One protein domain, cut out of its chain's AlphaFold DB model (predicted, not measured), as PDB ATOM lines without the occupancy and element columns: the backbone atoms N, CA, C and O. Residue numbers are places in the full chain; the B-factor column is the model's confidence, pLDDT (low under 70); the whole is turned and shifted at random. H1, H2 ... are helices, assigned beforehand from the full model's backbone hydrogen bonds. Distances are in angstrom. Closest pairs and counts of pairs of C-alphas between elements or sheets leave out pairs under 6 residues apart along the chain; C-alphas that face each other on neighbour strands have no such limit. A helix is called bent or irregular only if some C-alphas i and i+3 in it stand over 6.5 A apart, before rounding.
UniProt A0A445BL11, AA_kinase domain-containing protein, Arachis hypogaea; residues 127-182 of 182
ATOM      1  N   THR A 127      31.607 -24.890  -6.810       92.69
ATOM      2  CA  THR A 127      32.538 -23.943  -6.159       92.69
ATOM      3  C   THR A 127      31.812 -22.997  -5.205       92.69
ATOM      4  O   THR A 127      32.277 -22.776  -4.095       92.69
ATOM      5  N   THR A 128      30.647 -22.466  -5.594       93.38
ATOM      6  CA  THR A 128      29.849 -21.593  -4.716       93.38
ATOM      7  C   THR A 128      29.406 -22.315  -3.444       93.38
ATOM      8  O   THR A 128      29.512 -21.745  -2.365       93.38
ATOM      9  N   ASP A 129      28.979 -23.573  -3.552       95.06
ATOM     10  CA  ASP A 129      28.563 -24.371  -2.394       95.06
ATOM     11  C   ASP A 129      29.762 -24.681  -1.482       95.06
ATOM     12  O   ASP A 129      29.665 -24.548  -0.264       95.06
ATOM     13  N   LEU A 130      30.921 -25.009  -2.067       93.31
ATOM     14  CA  LEU A 130      32.170 -25.226  -1.329       93.31
ATOM     15  C   LEU A 130      32.619 -23.967  -0.580       93.31
ATOM     16  O   LEU A 130      33.054 -24.067   0.560       93.31
ATOM     17  N   LEU A 131      32.471 -22.777  -1.171       92.69
ATOM     18  CA  LEU A 131      32.786 -21.514  -0.496       92.69
ATOM     19  C   LEU A 131      31.869 -21.251   0.707       92.69
ATOM     20  O   LEU A 131      32.320 -20.727   1.724       92.69
ATOM     21  N   LEU A 132      30.589 -21.618   0.610       93.56
ATOM     22  CA  LEU A 132      29.654 -21.494   1.729       93.56
ATOM     23  C   LEU A 132      30.025 -22.449   2.869       93.56
ATOM     24  O   LEU A 132      30.087 -22.026   4.021       93.56
ATOM     25  N   LEU A 133      30.362 -23.697   2.544       91.62
ATOM     26  CA  LEU A 133      30.841 -24.678   3.520       91.62
ATOM     27  C   LEU A 133      32.176 -24.253   4.151       91.62
ATOM     28  O   LEU A 133      32.341 -24.324   5.369       91.62
ATOM     29  N   ALA A 134      33.106 -23.733   3.346       90.19
ATOM     30  CA  ALA A 134      34.376 -23.194   3.821       90.19
ATOM     31  C   ALA A 134      34.158 -22.063   4.834       90.19
ATOM     32  O   ALA A 134      34.816 -22.027   5.869       90.19
ATOM     33  N   ARG A 135      33.195 -21.166   4.577       90.19
ATOM     34  CA  ARG A 135      32.819 -20.098   5.513       90.19
ATOM     35  C   ARG A 135      32.315 -20.660   6.843       90.19
ATOM     36  O   ARG A 135      32.712 -20.163   7.893       90.19
ATOM     37  N   GLU A 136      31.433 -21.654   6.815       89.94
ATOM     38  CA  GLU A 136      30.896 -22.273   8.037       89.94
ATOM     39  C   GLU A 136      32.005 -22.937   8.866       89.94
ATOM     40  O   GLU A 136      32.067 -22.769  10.088       89.94
ATOM     41  N   LYS A 137      32.945 -23.617   8.200       87.69
ATOM     42  CA  LYS A 137      34.118 -24.198   8.860       87.69
ATOM     43  C   LYS A 137      35.072 -23.133   9.393       87.69
ATOM     44  O   LYS A 137      35.476 -23.224  10.544       87.69
ATOM     45  N   ALA A 138      35.349 -22.074   8.635       87.75
ATOM     46  CA  ALA A 138      36.219 -20.983   9.077       87.75
ATOM     47  C   ALA A 138      35.749 -20.357  10.402       87.75
ATOM     48  O   ALA A 138      36.564 -20.043  11.268       87.75
ATOM     49  N   VAL A 139      34.430 -20.235  10.599       86.62
ATOM     50  CA  VAL A 139      33.850 -19.734  11.856       86.62
ATOM     51  C   VAL A 139      34.077 -20.700  13.027       86.62
ATOM     52  O   VAL A 139      34.260 -20.247  14.153       86.62
ATOM     53  N   SER A 140      34.081 -22.014  12.788       82.44
ATOM     54  CA  SER A 140      34.234 -23.023  13.849       82.44
ATOM     55  C   SER A 140      35.690 -23.394  14.162       82.44
ATOM     56  O   SER A 140      35.976 -23.804  15.286       82.44
ATOM     57  N   CYS A 141      36.620 -23.233  13.215       71.56
ATOM     58  CA  CYS A 141      38.012 -23.677  13.353       71.56
ATOM     59  C   CYS A 141      38.958 -22.658  14.022       71.56
ATOM     60  O   CYS A 141      40.037 -23.050  14.468       71.56
ATOM     61  N   GLY A 142      38.575 -21.379  14.125       69.12
ATOM     62  CA  GLY A 142      39.446 -20.314  14.639       69.12
ATOM     63  C   GLY A 142      40.610 -19.956  13.693       69.12
ATOM     64  O   GLY A 142      40.869 -20.639  12.705       69.12
ATOM     65  N   VAL A 143      41.319 -18.857  13.985       69.88
ATOM     66  CA  VAL A 143      42.299 -18.220  13.068       69.88
ATOM     67  C   VAL A 143      43.524 -19.100  12.760       69.88
ATOM     68  O   VAL A 143      44.162 -18.924  11.732       69.88
ATOM     69  N   SER A 144      43.857 -20.070  13.612       67.00
ATOM     70  CA  SER A 144      45.086 -20.867  13.486       67.00
ATOM     71  C   SER A 144      44.995 -22.077  12.546       67.00
ATOM     72  O   SER A 144      46.014 -22.722  12.334       67.00
ATOM     73  N   ASN A 145      43.816 -22.403  11.998       67.25
ATOM     74  CA  ASN A 145      43.583 -23.634  11.221       67.25
ATOM     75  C   ASN A 145      42.982 -23.386   9.820       67.25
ATOM     76  O   ASN A 145      42.313 -24.266   9.278       67.25
ATOM     77  N   VAL A 146      43.193 -22.208   9.223       68.44
ATOM     78  CA  VAL A 146      42.627 -21.863   7.900       68.44
ATOM     79  C   VAL A 146      43.107 -22.827   6.804       68.44
ATOM     80  O   VAL A 146      42.307 -23.249   5.969       68.44
ATOM     81  N   ASP A 147      44.359 -23.284   6.883       69.44
ATOM     82  CA  ASP A 147      44.935 -24.279   5.964       69.44
ATOM     83  C   ASP A 147      44.249 -25.653   6.034       69.44
ATOM     84  O   ASP A 147      44.362 -26.458   5.113       69.44
ATOM     85  N   ASN A 148      43.510 -25.930   7.114       74.38
ATOM     86  CA  ASN A 148      42.823 -27.203   7.324       74.38
ATOM     87  C   ASN A 148      41.393 -27.214   6.748       74.38
ATOM     88  O   ASN A 148      40.645 -28.175   6.940       74.38
ATOM     89  N   ILE A 149      40.976 -26.143   6.066       85.94
ATOM     90  CA  ILE A 149      39.671 -26.087   5.403       85.94
ATOM     91  C   ILE A 149      39.772 -26.820   4.057       85.94
ATOM     92  O   ILE A 149      40.159 -26.250   3.038       85.94
ATOM     93  N   GLU A 150      39.391 -28.098   4.055       89.94
ATOM     94  CA  GLU A 150      39.413 -28.985   2.878       89.94
ATOM     95  C   GLU A 150      38.660 -28.425   1.657       89.94
ATOM     96  O   GLU A 150      39.027 -28.662   0.505       89.94
ATOM     97  N   GLU A 151      37.588 -27.669   1.874       91.25
ATOM     98  CA  GLU A 151      36.841 -27.032   0.793       91.25
ATOM     99  C   GLU A 151      37.700 -26.012   0.052       91.25
ATOM    100  O   GLU A 151      37.598 -25.891  -1.169       91.25
ATOM    101  N   LEU A 152      38.570 -25.301   0.770       89.06
ATOM    102  CA  LEU A 152      39.426 -24.290   0.177       89.06
ATOM    103  C   LEU A 152      40.530 -24.921  -0.669       89.06
ATOM    104  O   LEU A 152      40.765 -24.468  -1.791       89.06
ATOM    105  N   SER A 153      41.155 -25.995  -0.177       89.50
ATOM    106  CA  SER A 153      42.132 -26.760  -0.961       89.50
ATOM    107  C   SER A 153      41.484 -27.371  -2.204       89.50
ATOM    108  O   SER A 153      42.018 -27.232  -3.301       89.50
ATOM    109  N   THR A 154      40.268 -27.908  -2.077       91.44
ATOM    110  CA  THR A 154      39.493 -28.427  -3.215       91.44
ATOM    111  C   THR A 154      39.252 -27.354  -4.281       91.44
ATOM    112  O   THR A 154      39.382 -27.624  -5.477       91.44
ATOM    113  N   ILE A 155      38.911 -26.127  -3.873       91.19
ATOM    114  CA  ILE A 155      38.720 -25.001  -4.797       91.19
ATOM    115  C   ILE A 155      40.045 -24.621  -5.472       91.19
ATOM    116  O   ILE A 155      40.051 -24.445  -6.695       91.19
ATOM    117  N   LYS A 156      41.149 -24.516  -4.714       89.12
ATOM    118  CA  LYS A 156      42.493 -24.218  -5.250       89.12
ATOM    119  C   LYS A 156      42.889 -25.270  -6.304       89.12
ATOM    120  O   LYS A 156      43.188 -24.912  -7.445       89.12
ATOM    121  N   ASP A 157      42.776 -26.554  -5.975       90.06
ATOM    122  CA  ASP A 157      43.137 -27.672  -6.856       90.06
ATOM    123  C   ASP A 157      42.290 -27.731  -8.131       90.06
ATOM    124  O   ASP A 157      42.805 -28.009  -9.217       90.06
ATOM    125  N   LEU A 158      40.985 -27.464  -8.018       91.25
ATOM    126  CA  LEU A 158      40.071 -27.443  -9.158       91.25
ATOM    127  C   LEU A 158      40.502 -26.401 -10.201       91.25
ATOM    128  O   LEU A 158      40.554 -26.709 -11.392       91.25
ATOM    129  N   HIS A 159      40.814 -25.179  -9.761       91.25
ATOM    130  CA  HIS A 159      41.190 -24.092 -10.665       91.25
ATOM    131  C   HIS A 159      42.582 -24.313 -11.262       91.25
ATOM    132  O   HIS A 159      42.746 -24.144 -12.469       91.25
ATOM    133  N   LEU A 160      43.560 -24.749 -10.459       90.44
ATOM    134  CA  LEU A 160      44.914 -25.041 -10.942       90.44
ATOM    135  C   LEU A 160      44.912 -26.140 -12.009       90.44
ATOM    136  O   LEU A 160      45.516 -25.973 -13.065       90.44
ATOM    137  N   ARG A 161      44.155 -27.220 -11.782       92.19
ATOM    138  CA  ARG A 161      44.013 -28.302 -12.762       92.19
ATOM    139  C   ARG A 161      43.435 -27.809 -14.085       92.19
ATOM    140  O   ARG A 161      43.909 -28.192 -15.148       92.19
ATOM    141  N   ILE A 162      42.412 -26.959 -14.039       93.06
ATOM    142  CA  ILE A 162      41.765 -26.456 -15.255       93.06
ATOM    143  C   ILE A 162      42.661 -25.476 -16.008       93.06
ATOM    144  O   ILE A 162      42.685 -25.515 -17.236       93.06
ATOM    145  N   VAL A 163      43.432 -24.649 -15.304       92.50
ATOM    146  CA  VAL A 163      44.466 -23.809 -15.923       92.50
ATOM    147  C   VAL A 163      45.480 -24.658 -16.677       92.50
ATOM    148  O   VAL A 163      45.759 -24.366 -17.839       92.50
ATOM    149  N   ASP A 164      45.968 -25.729 -16.049       92.81
ATOM    150  CA  ASP A 164      46.920 -26.652 -16.669       92.81
ATOM    151  C   ASP A 164      46.334 -27.326 -17.908       92.81
ATOM    152  O   ASP A 164      46.960 -27.348 -18.966       92.81
ATOM    153  N   GLU A 165      45.107 -27.841 -17.804       95.31
ATOM    154  CA  GLU A 165      44.425 -28.491 -18.921       95.31
ATOM    155  C   GLU A 165      44.149 -27.516 -20.079       95.31
ATOM    156  O   GLU A 165      44.180 -27.915 -21.245       95.31
ATOM    157  N   LEU A 166      43.856 -26.245 -19.790       94.31
ATOM    158  CA  LEU A 166      43.624 -25.216 -20.807       94.31
ATOM    159  C   LEU A 166      44.917 -24.593 -21.351       94.31
ATOM    160  O   LEU A 166      44.853 -23.901 -22.365       94.31
ATOM    161  N   GLY A 167      46.069 -24.839 -20.720       92.62
ATOM    162  CA  GLY A 167      47.348 -24.243 -21.106       92.62
ATOM    163  C   GLY A 167      47.415 -22.732 -20.863       92.62
ATOM    164  O   GLY A 167      48.095 -22.020 -21.600       92.62
ATOM    165  N   VAL A 168      46.679 -22.229 -19.867       90.50
ATOM    166  CA  VAL A 168      46.699 -20.813 -19.469       90.50
ATOM    167  C   VAL A 168      47.853 -20.585 -18.490       90.50
ATOM    168  O   VAL A 168      48.232 -21.490 -17.747       90.50
ATOM    169  N   ASP A 169      48.432 -19.383 -18.468       89.19
ATOM    170  CA  ASP A 169      49.460 -19.057 -17.479       89.19
ATOM    171  C   ASP A 169      48.882 -19.126 -16.052       89.19
ATOM    172  O   ASP A 169      47.889 -18.470 -15.722       89.19
ATOM    173  N   ARG A 170      49.542 -19.901 -15.184       85.19
ATOM    174  CA  ARG A 170      49.192 -20.050 -13.766       85.19
ATOM    175  C   ARG A 170      49.206 -18.729 -13.017       85.19
ATOM    176  O   ARG A 170      48.434 -18.579 -12.071       85.19
ATOM    177  N   ASN A 171      50.019 -17.768 -13.453       84.00
ATOM    178  CA  ASN A 171      50.098 -16.458 -12.813       84.00
ATOM    179  C   ASN A 171      48.754 -15.718 -12.816       84.00
ATOM    180  O   ASN A 171      48.472 -15.003 -11.860       84.00
ATOM    181  N   VAL A 172      47.901 -15.956 -13.822       82.62
ATOM    182  CA  VAL A 172      46.570 -15.330 -13.945       82.62
ATOM    183  C   VAL A 172      45.677 -15.657 -12.747       82.62
ATOM    184  O   VAL A 172      44.913 -14.809 -12.295       82.62
ATOM    185  N   ILE A 173      45.774 -16.881 -12.220       79.38
ATOM    186  CA  ILE A 173      45.007 -17.303 -11.041       79.38
ATOM    187  C   ILE A 173      45.831 -17.132  -9.768       79.38
ATOM    188  O   ILE A 173      45.287 -16.730  -8.745       79.38
ATOM    189  N   ALA A 174      47.137 -17.395  -9.808       70.69
ATOM    190  CA  ALA A 174      47.989 -17.335  -8.627       70.69
ATOM    191  C   ALA A 174      48.025 -15.934  -7.999       70.69
ATOM    192  O   ALA A 174      47.893 -15.814  -6.783       70.69
ATOM    193  N   SER A 175      48.132 -14.871  -8.804       65.88
ATOM    194  CA  SER A 175      48.203 -13.507  -8.269       65.88
ATOM    195  C   SER A 175      46.911 -13.062  -7.586       65.88
ATOM    196  O   SER A 175      46.964 -12.296  -6.629       65.88
ATOM    197  N   GLU A 176      45.758 -13.534  -8.063       65.88
ATOM    198  CA  GLU A 176      44.441 -13.047  -7.639       65.88
ATOM    199  C   GLU A 176      43.761 -13.967  -6.615       65.88
ATOM    200  O   GLU A 176      43.057 -13.498  -5.722       65.88
ATOM    201  N   LEU A 177      43.966 -15.280  -6.748       67.12
ATOM    202  CA  LEU A 177      43.311 -16.309  -5.945       67.12
ATOM    203  C   LEU A 177      44.189 -16.772  -4.778       67.12
ATOM    204  O   LEU A 177      43.664 -16.972  -3.692       67.12
ATOM    205  N   LEU A 178      45.505 -16.939  -4.965       64.88
ATOM    206  CA  LEU A 178      46.377 -17.442  -3.890       64.88
ATOM    207  C   LEU A 178      46.747 -16.335  -2.897       64.88
ATOM    208  O   LEU A 178      46.693 -16.567  -1.699       64.88
ATOM    209  N   SER A 179      46.976 -15.106  -3.368       63.62
ATOM    210  CA  SER A 179      47.327 -13.964  -2.502       63.62
ATOM    211  C   SER A 179      46.249 -13.557  -1.487       63.62
ATOM    212  O   SER A 179      46.545 -12.834  -0.542       63.62
ATOM    213  N   LYS A 180      44.993 -13.971  -1.701       64.19
ATOM    214  CA  LYS A 180      43.845 -13.655  -0.830       64.19
ATOM    215  C   LYS A 180      43.438 -14.813   0.078       64.19
ATOM    216  O   LYS A 180      42.539 -14.642   0.898       64.19
ATOM    217  N   LEU A 181      44.014 -15.991  -0.144       60.97
ATOM    218  CA  LEU A 181      43.667 -17.234   0.542       60.97
ATOM    219  C   LEU A 181      44.794 -17.755   1.442       60.97
ATOM    220  O   LEU A 181      44.610 -18.820   2.030       60.97
ATOM    221  N   ASP A 182      45.913 -17.036   1.500       53.62
ATOM    222  CA  ASP A 182      47.048 -17.226   2.407       53.62
ATOM    223  C   ASP A 182      47.107 -16.020   3.367       53.62
ATOM    224  O   ASP A 182      47.468 -16.208   4.550       53.62
TER     225      ASP A 182
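AT A GLANCE: This is residues 127 to 182 of the 182 residues of the protein "AA_kinase domain-containing protein" of Arachis hypogaea (UniProt A0A445BL11). One long helix, H3, makes the spine of an elongated model, and two helices run back along it in the opposite direction: H1 beside its first residues, H4 beside residues 156 to 160. H3 and H4 make a helical hairpin, while the short, irregular helix H2 makes the turn between H1 and H3 at the other end of the model. The printed part has 56 residues with four named helices, in the order H1, H2, H3, H4, and no named strand; its class is all helix. It is only just loose, close to compact, with a radius of gyration of the C-alphas of 12.3 A, and the C-alphas span 37 by 20 by 14 A.

HOW THE PARTS SIT: H3, residues 150 to 166, is the longest helix. H1, residues 127 to 141, touches H3 at residues 150 to 155 alone, and the closest C-alphas, those of Leu 130 and Glu 151, are 5.4 A apart. These two helices run opposite ways at a shallow tilt of 33 degrees, only just short of steep. H4, residues 171 to 178, touches residues 156 to 160 of H3 alone; the closest C-alphas, those of Leu 160 and Ile 173, are 7.7 A apart. H3 and H4 form a helical hairpin, running opposite ways at a shallow tilt of 6 degrees. H2, residues 143 to 148, is close to H1 but not clearly touching, at a steep tilt of 43 degrees, opposite ways; the closest C-alphas, those of Ala 138 and Val 146, are 6.6 A apart. H2 is also close to H3 but not clearly touching, with the C-alphas of Asp 147 and Ser 153 the closest, at 7.9 A. H4 is apart from H1 and from H2. In H1 and H3 every O i to N i+4 pair is within hydrogen-bond range; in H4 3 of 4 are, and in H2 0 of 2, beside 1 of 3 O i to N i+3 pairs.

IN THESE COORDINATES: H3 runs 24.3 A from C-alpha 150 at (39.413, -28.985, 2.878) to C-alpha 166 at (43.624, -25.216, -20.807). H1 begins at C-alpha 127, (32.538, -23.943, -6.159), and is 20.3 A long. H2 measures 10.7 A and is irregular: C-alphas 144 and 147 are 8.3 A apart. H4 measures 9.7 A and ends at C-alpha 178, (46.377, -17.442, -3.890); it is neither bent nor irregular, but only just, with C-alphas 172 and 175 6.2 A apart.

THE WHOLE: The two C-alphas farthest apart, those of Ser 140 and Gly 167, are 37.4 A apart. The printed part has no cut and ends at Asp 182, the chain's last residue. The links H1 to H2, H2 to H3 and H3 to H4 are tight. Mean pLDDT of the printed part is 82.9, and residues 142 to 147 and 175 to 182 are under 70.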